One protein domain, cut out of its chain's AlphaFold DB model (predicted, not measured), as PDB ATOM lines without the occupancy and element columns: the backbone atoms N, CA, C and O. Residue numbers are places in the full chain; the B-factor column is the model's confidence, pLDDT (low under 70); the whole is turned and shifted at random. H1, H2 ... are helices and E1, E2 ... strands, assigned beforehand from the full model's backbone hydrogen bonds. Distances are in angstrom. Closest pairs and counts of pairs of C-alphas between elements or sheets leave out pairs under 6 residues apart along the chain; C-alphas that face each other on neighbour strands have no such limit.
ATOM      1  N   TYR A  34     194.057 209.808 180.513       49.00
ATOM      2  CA  TYR A  34     194.207 210.122 181.932       49.00
ATOM      3  C   TYR A  34     193.496 209.063 182.779       49.00
ATOM      4  O   TYR A  34     194.096 208.536 183.702       49.00
ATOM      5  N   GLN A  35     192.288 208.623 182.411       51.47
ATOM      6  CA  GLN A  35     191.611 207.496 183.068       51.47
ATOM      7  C   GLN A  35     192.338 206.148 182.911       51.47
ATOM      8  O   GLN A  35     192.208 205.297 183.789       51.47
ATOM      9  N   GLN A  36     193.089 205.918 181.829       53.97
ATOM     10  CA  GLN A  36     193.927 204.720 181.666       53.97
ATOM     11  C   GLN A  36     195.182 204.788 182.549       53.97
ATOM     12  O   GLN A  36     195.479 203.827 183.255       53.97
ATOM     13  N   LEU A  37     195.870 205.931 182.567       51.06
ATOM     14  CA  LEU A  37     197.057 206.191 183.383       51.06
ATOM     15  C   LEU A  37     196.720 206.172 184.887       51.06
ATOM     16  O   LEU A  37     197.393 205.527 185.682       51.06
ATOM     17  N   MET A  38     195.606 206.800 185.268       44.75
ATOM     18  CA  MET A  38     195.110 206.900 186.646       44.75
ATOM     19  C   MET A  38     194.507 205.586 187.180       44.75
ATOM     20  O   MET A  38     194.138 205.518 188.351       44.75
ATOM     21  N   ARG A  39     194.432 204.513 186.374       53.84
ATOM     22  CA  ARG A  39     194.211 203.143 186.889       53.84
ATOM     23  C   ARG A  39     195.474 202.536 187.508       53.84
ATOM     24  O   ARG A  39     195.366 201.519 188.186       53.84
ATOM     25  N   GLN A  40     196.646 203.136 187.303       57.19
ATOM     26  CA  GLN A  40     197.905 202.709 187.915       57.19
ATOM     27  C   GLN A  40     198.145 203.541 189.183       57.19
ATOM     28  O   GLN A  40     198.416 204.742 189.119       57.19
ATOM     29  N   GLN A  41     197.977 202.910 190.351       53.97
ATOM     30  CA  GLN A  41     197.978 203.597 191.653       53.97
ATOM     31  C   GLN A  41     199.322 204.274 191.966       53.97
ATOM     32  O   GLN A  41     199.342 205.345 192.569       53.97
ATOM     33  N   ASP A  42     200.434 203.719 191.489       52.19
ATOM     34  CA  ASP A  42     201.772 204.287 191.685       52.19
ATOM     35  C   ASP A  42     201.966 205.596 190.899       52.19
ATOM     36  O   ASP A  42     202.555 206.552 191.408       52.19
ATOM     37  N   ILE A  43     201.388 205.686 189.693       55.16
ATOM     38  CA  ILE A  43     201.385 206.923 188.898       55.16
ATOM     39  C   ILE A  43     200.426 207.955 189.511       55.16
ATOM     40  O   ILE A  43     200.731 209.146 189.492       55.16
ATOM     41  N   GLN A  44     199.316 207.524 190.127       52.62
ATOM     42  CA  GLN A  44     198.445 208.419 190.904       52.62
ATOM     43  C   GLN A  44     199.183 209.064 192.083       52.62
ATOM     44  O   GLN A  44     199.151 210.288 192.195       52.62
ATOM     45  N   MET A  45     199.877 208.289 192.929       52.38
ATOM     46  CA  MET A  45     200.634 208.854 194.061       52.38
ATOM     47  C   MET A  45     201.668 209.881 193.588       52.38
ATOM     48  O   MET A  45     201.766 210.973 194.148       52.38
ATOM     49  N   LEU A  46     202.397 209.553 192.517       53.94
ATOM     50  CA  LEU A  46     203.339 210.470 191.890       53.94
ATOM     51  C   LEU A  46     202.652 211.754 191.392       53.94
ATOM     52  O   LEU A  46     203.114 212.847 191.715       53.94
ATOM     53  N   LEU A  47     201.587 211.655 190.588       53.50
ATOM     54  CA  LEU A  47     200.925 212.821 189.982       53.50
ATOM     55  C   LEU A  47     200.198 213.713 190.999       53.50
ATOM     56  O   LEU A  47     200.052 214.904 190.732       53.50
ATOM     57  N   GLN A  48     199.748 213.155 192.127       53.44
ATOM     58  CA  GLN A  48     199.085 213.895 193.205       53.44
ATOM     59  C   GLN A  48     200.067 214.569 194.177       53.44
ATOM     60  O   GLN A  48     199.724 215.600 194.750       53.44
ATOM     61  N   GLY A  49     201.261 214.001 194.391       53.44
ATOM     62  CA  GLY A  49     202.259 214.570 195.308       53.44
ATOM     63  C   GLY A  49     202.942 215.831 194.771       53.44
ATOM     64  O   GLY A  49     203.264 216.741 195.536       53.44
ATOM     65  N   ALA A  50     203.137 215.899 193.453       52.72
ATOM     66  CA  ALA A  50     203.732 217.053 192.790       52.72
ATOM     67  C   ALA A  50     202.683 218.133 192.458       52.72
ATOM     68  O   ALA A  50     201.479 217.905 192.505       52.72
ATOM     69  N   TYR A  51     203.145 219.307 192.011       52.81
ATOM     70  CA  TYR A  51     202.297 220.402 191.506       52.81
ATOM     71  C   TYR A  51     202.263 220.488 189.950       52.81
ATOM     72  O   TYR A  51     202.372 221.591 189.402       52.81
ATOM     73  N   PRO A  52     202.151 219.386 189.167       56.53
ATOM     74  CA  PRO A  52     202.346 219.458 187.721       56.53
ATOM     75  C   PRO A  52     201.184 220.156 187.010       56.53
ATOM     76  O   PRO A  52     201.407 220.730 185.954       56.53
ATOM     77  N   GLN A  53     199.960 220.159 187.556       57.66
ATOM     78  CA  GLN A  53     198.786 220.697 186.852       57.66
ATOM     79  C   GLN A  53     198.912 222.200 186.539       57.66
ATOM     80  O   GLN A  53     198.643 222.610 185.412       57.66
ATOM     81  N   GLN A  54     199.402 223.016 187.481       60.22
ATOM     82  CA  GLN A  54     199.624 224.454 187.252       60.22
ATOM     83  C   GLN A  54     200.792 224.726 186.283       60.22
ATOM     84  O   GLN A  54     200.741 225.663 185.483       60.22
ATOM     85  N   GLN A  55     201.836 223.890 186.314       62.62
ATOM     86  CA  GLN A  55     202.993 224.024 185.419       62.62
ATOM     87  C   GLN A  55     202.678 223.548 183.992       62.62
ATOM     88  O   GLN A  55     202.988 224.244 183.034       62.62
ATOM     89  N   LEU A  56     201.998 222.411 183.831       66.06
ATOM     90  CA  LEU A  56     201.557 221.900 182.530       66.06
ATOM     91  C   LEU A  56     200.475 222.790 181.903       66.06
ATOM     92  O   LEU A  56     200.497 222.997 180.695       66.06
ATOM     93  N   GLY A  57     199.572 223.370 182.704       69.25
ATOM     94  CA  GLY A  57     198.543 224.296 182.213       69.25
ATOM     95  C   GLY A  57     199.107 225.576 181.579       69.25
ATOM     96  O   GLY A  57     198.484 226.138 180.679       69.25
ATOM     97  N   SER A  58     200.305 226.003 181.996       74.69
ATOM     98  CA  SER A  58     201.024 227.153 181.427       74.69
ATOM     99  C   SER A  58     202.019 226.777 180.317       74.69
ATOM    100  O   SER A  58     202.501 227.655 179.602       74.69
ATOM    101  N   MET A  59     202.291 225.486 180.099       76.12
ATOM    102  CA  MET A  59     203.077 225.017 178.956       76.12
ATOM    103  C   MET A  59     202.181 224.892 177.714       76.12
ATOM    104  O   MET A  59     201.157 224.204 177.702       76.12
ATOM    105  N   HIS A  60     202.557 225.573 176.629       77.88
ATOM    106  CA  HIS A  60     201.870 225.418 175.341       77.88
ATOM    107  C   HIS A  60     202.138 224.038 174.728       77.88
ATOM    108  O   HIS A  60     201.200 223.392 174.263       77.88
ATOM    109  N   ASP A  61     203.393 223.594 174.825       87.81
ATOM    110  CA  ASP A  61     203.909 222.315 174.352       87.81
ATOM    111  C   ASP A  61     204.780 221.667 175.434       87.81
ATOM    112  O   ASP A  61     205.617 222.344 176.040       87.81
ATOM    113  N   PHE A  62     204.636 220.358 175.642       88.00
ATOM    114  CA  PHE A  62     205.466 219.590 176.575       88.00
ATOM    115  C   PHE A  62     205.708 218.144 176.117       88.00
ATOM    116  O   PHE A  62     204.969 217.590 175.301       88.00
ATOM    117  N   THR A  63     206.720 217.503 176.699       91.62
ATOM    118  CA  THR A  63     207.000 216.070 176.559       91.62
ATOM    119  C   THR A  63     207.167 215.441 177.939       91.62
ATOM    120  O   THR A  63     207.894 215.981 178.773       91.62
ATOM    121  N   ILE A  64     206.491 214.315 178.192       91.50
ATOM    122  CA  ILE A  64     206.595 213.551 179.444       91.50
ATOM    123  C   ILE A  64     207.243 212.195 179.172       91.50
ATOM    124  O   ILE A  64     206.843 211.469 178.264       91.50
ATOM    125  N   PHE A  65     208.203 211.832 180.007       92.69
ATOM    126  CA  PHE A  65     208.782 210.503 180.090       92.69
ATOM    127  C   PHE A  65     208.146 209.786 181.281       92.69
ATOM    128  O   PHE A  65     208.392 210.146 182.426       92.69
ATOM    129  N   ALA A  66     207.261 208.828 181.026       91.38
ATOM    130  CA  ALA A  66     206.509 208.121 182.058       91.38
ATOM    131  C   ALA A  66     207.173 206.762 182.355       91.38
ATOM    132  O   ALA A  66     207.143 205.896 181.476       91.38
ATOM    133  N   PRO A  67     207.776 206.541 183.538       89.81
ATOM    134  CA  PRO A  67     208.311 205.230 183.901       89.81
ATOM    135  C   PRO A  67     207.188 204.185 183.962       89.81
ATOM    136  O   PRO A  67     206.092 204.464 184.448       89.81
ATOM    137  N   ASN A  68     207.459 202.982 183.458       89.19
ATOM    138  CA  ASN A  68     206.539 201.852 183.551       89.19
ATOM    139  C   ASN A  68     206.454 201.302 184.993       89.19
ATOM    140  O   ASN A  68     207.233 201.674 185.873       89.19
ATOM    141  N   ASN A  69     205.516 200.383 185.235       83.00
ATOM    142  CA  ASN A  69     205.305 199.792 186.563       83.00
ATOM    143  C   ASN A  69     206.568 199.111 187.120       83.00
ATOM    144  O   ASN A  69     206.836 199.209 188.316       83.00
ATOM    145  N   ASP A  70     207.361 198.457 186.268       81.62
ATOM    146  CA  ASP A  70     208.580 197.758 186.686       81.62
ATOM    147  C   ASP A  70     209.647 198.748 187.174       81.62
ATOM    148  O   ASP A  70     210.177 198.600 188.277       81.62
ATOM    149  N   ALA A  71     209.882 199.826 186.418       81.88
ATOM    150  CA  ALA A  71     210.718 200.944 186.842       81.88
ATOM    151  C   ALA A  71     210.212 201.563 188.153       81.88
ATOM    152  O   ALA A  71     211.000 201.805 189.069       81.88
ATOM    153  N   MET A  72     208.898 201.771 188.275       80.56
ATOM    154  CA  MET A  72     208.269 202.336 189.470       80.56
ATOM    155  C   MET A  72     208.474 201.484 190.727       80.56
ATOM    156  O   MET A  72     208.757 202.037 191.791       80.56
ATOM    157  N   MET A  73     208.445 200.151 190.621       78.94
ATOM    158  CA  MET A  73     208.758 199.257 191.748       78.94
ATOM    159  C   MET A  73     210.199 199.414 192.270       78.94
ATOM    160  O   MET A  73     210.480 199.067 193.421       78.94
ATOM    161  N   HIS A  74     211.120 199.973 191.476       72.88
ATOM    162  CA  HIS A  74     212.493 200.256 191.903       72.88
ATOM    163  C   HIS A  74     212.671 201.612 192.619       72.88
ATOM    164  O   HIS A  74     213.698 201.802 193.276       72.88
ATOM    165  N   LEU A  75     211.685 202.521 192.574       72.44
ATOM    166  CA  LEU A  75     211.766 203.876 193.152       72.44
ATOM    167  C   LEU A  75     212.074 203.875 194.663       72.44
ATOM    168  O   LEU A  75     212.900 204.656 195.137       72.44
ATOM    169  N   ASN A  76     211.459 202.952 195.410       62.00
ATOM    170  CA  ASN A  76     211.477 202.875 196.881       62.00
ATOM    171  C   ASN A  76     212.854 202.584 197.526       62.00
ATOM    172  O   ASN A  76     212.928 202.344 198.729       62.00
ATOM    173  N   ARG A  77     213.952 202.561 196.759       60.28
ATOM    174  CA  ARG A  77     215.290 202.168 197.245       60.28
ATOM    175  C   ARG A  77     216.225 203.324 197.613       60.28
ATOM    176  O   ARG A  77     217.237 203.062 198.258       60.28
ATOM    177  N   LYS A  78     215.937 204.565 197.197       62.06
ATOM    178  CA  LYS A  78     216.903 205.686 197.266       62.06
ATOM    179  C   LYS A  78     216.547 206.854 198.195       62.06
ATOM    180  O   LYS A  78     217.396 207.715 198.384       62.06
ATOM    181  N   ASN A  79     215.356 206.880 198.802       64.81
ATOM    182  CA  ASN A  79     214.873 207.986 199.657       64.81
ATOM    183  C   ASN A  79     214.920 209.389 198.996       64.81
ATOM    184  O   ASN A  79     214.953 210.402 199.689       64.81
ATOM    185  N   GLU A  80     214.912 209.445 197.663       70.62
ATOM    186  CA  GLU A  80     214.824 210.684 196.880       70.62
ATOM    187  C   GLU A  80     213.388 211.227 196.880       70.62
ATOM    188  O   GLU A  80     212.432 210.450 196.839       70.62
ATOM    189  N   ASP A  81     213.227 212.553 196.892       74.56
ATOM    190  CA  ASP A  81     211.907 213.196 196.831       74.56
ATOM    191  C   ASP A  81     211.257 212.949 195.451       74.56
ATOM    192  O   ASP A  81     211.784 213.425 194.432       74.56
ATOM    193  N   PRO A  82     210.093 212.270 195.376       71.50
ATOM    194  CA  PRO A  82     209.395 212.032 194.113       71.50
ATOM    195  C   PRO A  82     209.085 213.326 193.336       71.50
ATOM    196  O   PRO A  82     209.052 213.326 192.103       71.50
ATOM    197  N   ASN A  83     208.930 214.455 194.036       73.56
ATOM    198  CA  ASN A  83     208.661 215.762 193.435       73.56
ATOM    199  C   ASN A  83     209.885 216.378 192.748       73.56
ATOM    200  O   ASN A  83     209.733 217.162 191.805       73.56
ATOM    201  N   LEU A  84     211.098 216.029 193.188       72.75
ATOM    202  CA  LEU A  84     212.328 216.400 192.490       72.75
ATOM    203  C   LEU A  84     212.499 215.555 191.229       72.75
ATOM    204  O   LEU A  84     212.804 216.111 190.173       72.75
ATOM    205  N   LEU A  85     212.232 214.248 191.308       77.00
ATOM    206  CA  LEU A  85     212.344 213.329 190.172       77.00
ATOM    207  C   LEU A  85     211.383 213.699 189.032       77.00
ATOM    208  O   LEU A  85     211.797 213.719 187.872       77.00
ATOM    209  N   TRP A  86     210.144 214.111 189.327       75.19
ATOM    210  CA  TRP A  86     209.203 214.601 188.305       75.19
ATOM    211  C   TRP A  86     209.762 215.717 187.412       75.19
ATOM    212  O   TRP A  86     209.487 215.743 186.213       75.19
ATOM    213  N   ARG A  87     210.601 216.608 187.959       80.56
ATOM    214  CA  ARG A  87     211.204 217.740 187.225       80.56
ATOM    215  C   ARG A  87     212.263 217.324 186.190       80.56
ATOM    216  O   ARG A  87     212.774 218.191 185.481       80.56
ATOM    217  N   TYR A  88     212.591 216.032 186.113       79.75
ATOM    218  CA  TYR A  88     213.439 215.417 185.080       79.75
ATOM    219  C   TYR A  88     212.638 214.591 184.067       79.75
ATOM    220  O   TYR A  88     213.131 214.322 182.973       79.75
ATOM    221  N   HIS A  89     211.399 214.232 184.410       87.19
ATOM    222  CA  HIS A  89     210.482 213.461 183.573       87.19
ATOM    223  C   HIS A  89     209.563 214.348 182.714       87.19
ATOM    224  O   HIS A  89     208.882 213.826 181.840       87.19
ATOM    225  N   ILE A  90     209.547 215.671 182.913       87.75
ATOM    226  CA  ILE A  90     208.750 216.632 182.128       87.75
ATOM    227  C   ILE A  90     209.678 217.664 181.473       87.75
ATOM    228  O   ILE A  90     210.563 218.213 182.131       87.75
ATOM    229  N   VAL A  91     209.458 217.950 180.186       87.50
ATOM    230  CA  VAL A  91     210.261 218.881 179.371       87.50
ATOM    231  C   VAL A  91     209.345 219.838 178.602       87.50
ATOM    232  O   VAL A  91     208.350 219.372 178.047       87.50
ATOM    233  N   PRO A  92     209.649 221.145 178.514       85.25
ATOM    234  CA  PRO A  92     208.950 222.045 177.595       85.25
ATOM    235  C   PRO A  92     209.289 221.712 176.133       85.25
ATOM    236  O   PRO A  92     210.446 221.455 175.816       85.25
ATOM    237  N   GLY A  93     208.298 221.768 175.240       87.94
ATOM    238  CA  GLY A  93     208.426 221.426 173.816       87.94
ATOM    239  C   GLY A  93     207.975 219.998 173.474       87.94
ATOM    240  O   GLY A  93     207.953 219.115 174.330       87.94
ATOM    241  N   ARG A  94     207.596 219.768 172.206       88.94
ATOM    242  CA  ARG A  94     207.245 218.438 171.671       88.94
ATOM    243  C   ARG A  94     208.463 217.785 171.024       88.94
ATOM    244  O   ARG A  94     208.878 218.192 169.941       88.94
ATOM    245  N   TYR A  95     208.978 216.735 171.644       88.88
ATOM    246  CA  TYR A  95     209.992 215.866 171.057       88.88
ATOM    247  C   TYR A  95     209.304 214.549 170.700       88.88
ATOM    248  O   TYR A  95     208.756 213.896 171.579       88.88
ATOM    249  N   ASP A  96     209.260 214.185 169.419       87.75
ATOM    250  CA  ASP A  96     208.844 212.843 169.000       87.75
ATOM    251  C   ASP A  96     210.066 211.941 168.773       87.75
ATOM    252  O   ASP A  96     211.208 212.395 168.847       87.75
ATOM    253  N   GLU A  97     209.853 210.649 168.508       82.25
ATOM    254  CA  GLU A  97     210.959 209.696 168.321       82.25
ATOM    255  C   GLU A  97     211.919 210.098 167.188       82.25
ATOM    256  O   GLU A  97     213.118 209.854 167.308       82.25
ATOM    257  N   GLN A  98     211.434 210.762 166.130       82.62
ATOM    258  CA  GLN A  98     212.277 211.227 165.026       82.62
ATOM    259  C   GLN A  98     213.098 212.453 165.436       82.62
ATOM    260  O   GLN A  98     214.279 212.536 165.103       82.62
ATOM    261  N   ILE A  99     212.505 213.384 166.188       84.50
ATOM    262  CA  ILE A  99     213.217 214.532 166.764       84.50
ATOM    263  C   ILE A  99     214.291 214.041 167.744       84.50
ATOM    264  O   ILE A  99     215.449 214.425 167.605       84.50
ATOM    265  N   LEU A 100     213.949 213.144 168.674       81.44
ATOM    266  CA  LEU A 100     214.888 212.564 169.642       81.44
ATOM    267  C   LEU A 100     216.023 211.790 168.954       81.44
ATOM    268  O   LEU A 100     217.187 211.950 169.320       81.44
ATOM    269  N   TYR A 101     215.707 211.000 167.925       79.25
ATOM    270  CA  TYR A 101     216.701 210.305 167.109       79.25
ATOM    271  C   TYR A 101     217.637 211.284 166.386       79.25
ATOM    272  O   TYR A 101     218.856 211.136 166.463       79.25
ATOM    273  N   ASN A 102     217.089 212.318 165.739       78.12
ATOM    274  CA  ASN A 102     217.880 213.350 165.067       78.12
ATOM    275  C   ASN A 102     218.808 214.064 166.065       78.12
ATOM    276  O   ASN A 102     220.004 214.172 165.810       78.12
ATOM    277  N   MET A 103     218.288 214.472 167.228       74.25
ATOM    278  CA  MET A 103     219.063 215.124 168.291       74.25
ATOM    279  C   MET A 103     220.220 214.256 168.790       74.25
ATOM    280  O   MET A 103     221.325 214.758 168.994       74.25
ATOM    281  N   ALA A 104     219.993 212.952 168.942       67.12
ATOM    282  CA  ALA A 104     221.022 212.011 169.364       67.12
ATOM    283  C   ALA A 104     222.087 211.740 168.277       67.12
ATOM    284  O   ALA A 104     223.218 211.384 168.608       67.12
ATOM    285  N   GLN A 105     221.763 211.937 166.992       64.31
ATOM    286  CA  GLN A 105     222.723 211.845 165.882       64.31
ATOM    287  C   GLN A 105     223.562 213.127 165.712       64.31
ATOM    288  O   GLN A 105     224.755 213.053 165.420       64.31
ATOM    289  N   THR A 106     222.985 214.318 165.907       60.53
ATOM    290  CA  THR A 106     223.610 215.608 165.535       60.53
ATOM    291  C   THR A 106     224.655 216.152 166.526       60.53
ATOM    292  O   THR A 106     224.868 217.362 166.566       60.53
ATOM    293  N   LYS A 107     225.312 215.300 167.334       54.75
ATOM    294  CA  LYS A 107     226.322 215.677 168.358       54.75
ATOM    295  C   LYS A 107     225.896 216.893 169.203       54.75
ATOM    296  O   LYS A 107     226.454 217.983 169.090       54.75
ATOM    297  N   PHE A 108     224.875 216.701 170.035       46.69
ATOM    298  CA  PHE A 108     224.112 217.783 170.666       46.69
ATOM    299  C   PHE A 108     224.888 218.593 171.738       46.69
ATOM    300  O   PHE A 108     224.719 218.424 172.948       46.69
ATOM    301  N   ASN A 109     225.705 219.546 171.278       41.28
ATOM    302  CA  ASN A 109     226.486 220.501 172.082       41.28
ATOM    303  C   ASN A 109     225.650 221.583 172.807       41.28
ATOM    304  O   ASN A 109     226.217 222.476 173.427       41.28
ATOM    305  N   GLN A 110     224.316 221.543 172.711       42.19
ATOM    306  CA  GLN A 110     223.403 222.567 173.247       42.19
ATOM    307  C   GLN A 110     222.371 222.000 174.242       42.19
ATOM    308  O   GLN A 110     221.364 222.644 174.531       42.19
ATOM    309  N   ALA A 111     222.554 220.763 174.717       44.50
ATOM    310  CA  ALA A 111     221.518 220.069 175.484       44.50
ATOM    311  C   ALA A 111     221.383 220.648 176.894       44.50
ATOM    312  O   ALA A 111     222.364 221.005 177.545       44.50
ATOM    313  N   ASN A 112     220.140 220.699 177.371       55.94
ATOM    314  CA  ASN A 112     219.834 220.999 178.761       55.94
ATOM    315  C   ASN A 112     220.552 219.960 179.646       55.94
ATOM    316  O   ASN A 112     220.239 218.776 179.511       55.94
ATOM    317  N   PRO A 113     221.453 220.351 180.572       52.78
ATOM    318  CA  PRO A 113     222.303 219.413 181.322       52.78
ATOM    319  C   PRO A 113     221.530 218.440 182.225       52.78
ATOM    320  O   PRO A 113     222.116 217.564 182.848       52.78
ATOM    321  N   ARG A 114     220.202 218.580 182.308       56.78
ATOM    322  CA  ARG A 114     219.283 217.647 182.969       56.78
ATOM    323  C   ARG A 114     219.072 216.340 182.195       56.78
ATOM    324  O   ARG A 114     218.647 215.362 182.810       56.78
ATOM    325  N   GLN A 115     219.292 216.326 180.876       63.25
ATOM    326  CA  GLN A 115     218.890 215.222 180.000       63.25
ATOM    327  C   GLN A 115     219.914 214.933 178.896       63.25
ATOM    328  O   GLN A 115     220.140 215.738 177.994       63.25
ATOM    329  N   MET A 116     220.474 213.727 178.942       61.75
ATOM    330  CA  MET A 116     221.355 213.162 177.926       61.75
ATOM    331  C   MET A 116     220.571 212.183 177.049       61.75
ATOM    332  O   MET A 116     220.090 211.153 177.526       61.75
ATOM    333  N   ASN A 268     218.737 209.441 179.509       80.25
ATOM    334  CA  ASN A 268     219.408 209.084 180.772       80.25
ATOM    335  C   ASN A 268     219.447 207.551 181.012       80.25
ATOM    336  O   ASN A 268     219.076 207.078 182.082       80.25
ATOM    337  N   ASN A 269     219.879 206.778 180.001       79.12
ATOM    338  CA  ASN A 269     219.889 205.299 179.936       79.12
ATOM    339  C   ASN A 269     218.520 204.592 179.765       79.12
ATOM    340  O   ASN A 269     218.506 203.417 179.406       79.12
ATOM    341  N   ALA A 270     217.386 205.265 179.977       84.31
ATOM    342  CA  ALA A 270     216.056 204.661 179.869       84.31
ATOM    343  C   ALA A 270     215.635 204.414 178.410       84.31
ATOM    344  O   ALA A 270     215.862 205.259 177.535       84.31
ATOM    345  N   PHE A 271     214.978 203.282 178.147       84.69
ATOM    346  CA  PHE A 271     214.463 202.924 176.825       84.69
ATOM    347  C   PHE A 271     213.051 203.437 176.596       84.69
ATOM    348  O   PHE A 271     212.171 203.193 177.414       84.69
ATOM    349  N   ILE A 272     212.806 204.054 175.437       88.25
ATOM    350  CA  ILE A 272     211.448 204.379 174.989       88.25
ATOM    351  C   ILE A 272     210.762 203.090 174.510       88.25
ATOM    352  O   ILE A 272     211.151 202.466 173.515       88.25
ATOM    353  N   LEU A 273     209.742 202.681 175.266       88.94
ATOM    354  CA  LEU A 273     208.930 201.490 175.024       88.94
ATOM    355  C   LEU A 273     207.770 201.786 174.069       88.94
ATOM    356  O   LEU A 273     207.495 200.993 173.167       88.94
ATOM    357  N   HIS A 274     207.094 202.921 174.272       88.06
ATOM    358  CA  HIS A 274     205.909 203.338 173.522       88.06
ATOM    359  C   HIS A 274     205.759 204.865 173.535       88.06
ATOM    360  O   HIS A 274     206.107 205.500 174.528       88.06
ATOM    361  N   THR A 275     205.178 205.446 172.483       89.81
ATOM    362  CA  THR A 275     204.990 206.899 172.345       89.81
ATOM    363  C   THR A 275     203.552 207.237 171.960       89.81
ATOM    364  O   THR A 275     203.067 206.793 170.919       89.81
ATOM    365  N   ARG A 276     202.883 208.080 172.755       90.31
ATOM    366  CA  ARG A 276     201.543 208.620 172.473       90.31
ATOM    367  C   ARG A 276     201.617 210.134 172.273       90.31
ATOM    368  O   ARG A 276     202.046 210.867 173.162       90.31
ATOM    369  N   ARG A 277     201.187 210.614 171.103       89.25
ATOM    370  CA  ARG A 277     201.017 212.052 170.825       89.25
ATOM    371  C   ARG A 277     199.718 212.557 171.465       89.25
ATOM    372  O   ARG A 277     198.759 211.800 171.591       89.25
ATOM    373  N   MET A 278     199.687 213.830 171.848       84.50
ATOM    374  CA  MET A 278     198.532 214.522 172.428       84.50
ATOM    375  C   MET A 278     198.308 215.879 171.748       84.50
ATOM    376  O   MET A 278     199.185 216.404 171.059       84.50
ATOM    377  N   SER A 279     197.150 216.492 172.002       85.38
ATOM    378  CA  SER A 279     196.790 217.841 171.536       85.38
ATOM    379  C   SER A 279     197.841 218.907 171.884       85.38
ATOM    380  O   SER A 279     198.171 219.736 171.035       85.38
ATOM    381  N   ARG A 280     198.407 218.858 173.100       84.38
ATOM    382  CA  ARG A 280     199.369 219.838 173.653       84.38
ATOM    383  C   ARG A 280     200.721 219.244 174.083       84.38
ATOM    384  O   ARG A 280     201.498 219.901 174.765       84.38
ATOM    385  N   GLY A 281     201.023 218.005 173.693       89.69
ATOM    386  CA  GLY A 281     202.271 217.367 174.108       89.69
ATOM    387  C   GLY A 281     202.507 215.969 173.550       89.69
ATOM    388  O   GLY A 281     201.797 215.514 172.651       89.69
ATOM    389  N   ILE A 282     203.523 215.292 174.078       91.81
ATOM    390  CA  ILE A 282     203.887 213.904 173.754       91.81
ATOM    391  C   ILE A 282     204.202 213.164 175.058       91.81
ATOM    392  O   ILE A 282     204.780 213.745 175.973       91.81
ATOM    393  N   ILE A 283     203.829 211.887 175.161       91.94
ATOM    394  CA  ILE A 283     204.242 211.023 176.270       91.94
ATOM    395  C   ILE A 283     204.967 209.793 175.735       91.94
ATOM    396  O   ILE A 283     204.417 209.034 174.939       91.94
ATOM    397  N   HIS A 284     206.184 209.588 176.226       92.69
ATOM    398  CA  HIS A 284     206.974 208.384 176.023       92.69
ATOM    399  C   HIS A 284     206.910 207.529 177.289       92.69
ATOM    400  O   HIS A 284     207.341 207.969 178.353       92.69
ATOM    401  N   VAL A 285     206.403 206.306 177.185       91.94
ATOM    402  CA  VAL A 285     206.552 205.304 178.246       91.94
ATOM    403  C   VAL A 285     207.988 204.791 178.203       91.94
ATOM    404  O   VAL A 285     208.452 204.379 177.136       91.94
ATOM    405  N   ILE A 286     208.678 204.812 179.342       90.94
ATOM    406  CA  ILE A 286     210.074 204.385 179.474       90.94
ATOM    407  C   ILE A 286     210.247 203.249 180.489       90.94
ATOM    408  O   ILE A 286     209.432 203.083 181.392       90.94
ATOM    409  N   ASP A 287     211.305 202.453 180.332       87.56
ATOM    410  CA  ASP A 287     211.557 201.239 181.134       87.56
ATOM    411  C   ASP A 287     212.370 201.454 182.423       87.56
ATOM    412  O   ASP A 287     212.668 200.501 183.139       87.56
ATOM    413  N   SER A 288     212.768 202.695 182.701       85.81
ATOM    414  CA  SER A 288     213.642 203.073 183.814       85.81
ATOM    415  C   SER A 288     213.233 204.444 184.358       85.81
ATOM    416  O   SER A 288     212.664 205.254 183.634       85.81
ATOM    417  N   ILE A 289     213.549 204.743 185.620       86.06
ATOM    418  CA  ILE A 289     213.387 206.093 186.188       86.06
ATOM    419  C   ILE A 289     214.518 206.994 185.669       86.06
ATOM    420  O   ILE A 289     215.690 206.618 185.747       86.06
ATOM    421  N   LEU A 290     214.190 208.198 185.183       85.75
ATOM    422  CA  LEU A 290     215.182 209.224 184.853       85.75
ATOM    423  C   LEU A 290     215.752 209.822 186.142       85.75
ATOM    424  O   LEU A 290     215.122 210.655 186.798       85.75
ATOM    425  N   TRP A 291     216.967 209.413 186.493       81.19
ATOM    426  CA  TRP A 291     217.715 210.025 187.587       81.19
ATOM    427  C   TRP A 291     218.333 211.366 187.152       81.19
ATOM    428  O   TRP A 291     218.698 211.525 185.977       81.19
ATOM    429  N   PRO A 292     218.467 212.336 188.076       77.94
ATOM    430  CA  PRO A 292     219.243 213.545 187.832       77.94
ATOM    431  C   PRO A 292     220.733 213.207 187.632       77.94
ATOM    432  O   PRO A 292     221.222 212.238 188.215       77.94
ATOM    433  N   PRO A 293     221.493 214.029 186.885       79.88
ATOM    434  CA  PRO A 293     222.946 214.039 187.009       79.88
ATOM    435  C   PRO A 293     223.363 214.436 188.432       79.88
ATOM    436  O   PRO A 293     222.649 215.193 189.099       79.88
TER     437      PRO A 293
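What this domain is: This is residues 34 to 116 and 268 to 293 of the 1070 residues of the protein "Hypothetical protein" of Rotaria sp. Silwood1 (UniProt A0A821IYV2). A small, strongly twisted sheet of four strands, E2 E1 E4 E3, stands like a wall between a scattered group of short helices, H1 to H5, and the single helix H6, which with the loop of residues 106 to 116 makes the opposite end of the longest axis. H5 is beside the strands and leads straight into E2, H2 packs on H5, and H1 is at the far end of the helical group, while H6 meets the sheet only by its first residue. The printed part has 109 residues with six named helices and four named strands, in the order H1 H2 H3 E1 H4 H5 E2 H6 E3 E4, and its class is mixed, helices and strands. The sheet is mixed too, with E1 and E4 parallel and the other neighbour pairs antiparallel. The whole is compact, with a radius of gyration of the C-alphas of 13.8 A, and rounded, spanning 38 by 31 by 23 A.

How they stand to each other: The sheet runs E2, residues 90 to 92, then E1, residues 62 to 67, then E4, residues 281 to 286, then E3, residues 270 to 277; E2 and E3 are its edge strands. E1 and E4 are parallel at 19 degrees, with N 66 and O 284 within hydrogen-bond range at 2.8 A and N 282 and O 62 at 3.0 A. E2 and E1 are antiparallel at 165 degrees, with N 63 and O 91 at 2.8 A. E3 and E4 form a hairpin, antiparallel at 147 degrees, with N 283 and O 276 at 2.9 A; E3 bends by 65 degrees at residue 273. H5, residues 82 to 89, stands at the sheet's level, with a height over the sheet of 2.7 A, and its closest C-alphas to E1 are those of His 89 and Phe 65, 4.9 A apart. H2, residues 41 to 49, is not on the sheet but touches H5, about perpendicular at 82 degrees, the closest C-alphas being those of Leu 46 and Pro 82, 6.6 A apart. H4, residues 69 to 73, only grazes the sheet and is close to H2 but not clearly touching it, with C-alphas 42 and 72 at 7.1 A. H1, residues 34 to 37, is likewise close to H2 but not clearly touching it, with C-alphas 37 and 43 at 7.0 A. H3, residues 52 to 58, only grazes the sheet; it and H2 meet only through their link. H6, residues 97 to 105, is only just on the sheet, with 5 pairs of C-alphas within 10 A, and only grazes it with Glu 97, whose C-alpha is 7.7 A from that of Thr 275. In H2, H4 and H6 every O i to N i+4 pair is within hydrogen-bond range; H3 has 2 of 3, H5 has 1 of 4 beside 4 of 5 O i to N i+3 pairs, and H1 is too short for an O i to N i+4 pair.

Where its parts are: From first to last C-alpha, E3 measures 19.0 A, E1 16.4 A, E4 16.1 A and E2 7.1 A. H2 measures 12.3 A, H6 12.2 A, H5 10.7 A, H3 10.0 A, H4 6.3 A and H1 5.1 A. H1 begins at C-alpha 34, (194.207, 210.122, 181.932). E1 begins at C-alpha 62, (205.466, 219.590, 176.575), and E4 ends at C-alpha 286, (210.074, 204.385, 179.474).

The domain as a whole: The two C-alphas farthest apart are those of Arg 39 and Asn 109, at 39.5 A. Residues 117 to 267 are not printed, and C-alphas 116 and 268 are 5.3 A apart across the cut, which falls in the link from H6 to E3. Of the links that are printed whole, H4 to H5 is short and the others are tight. The mean pLDDT of the printed part is 73.1; residues 34 to 57, 76 to 79 and 104 to 116 are under 70.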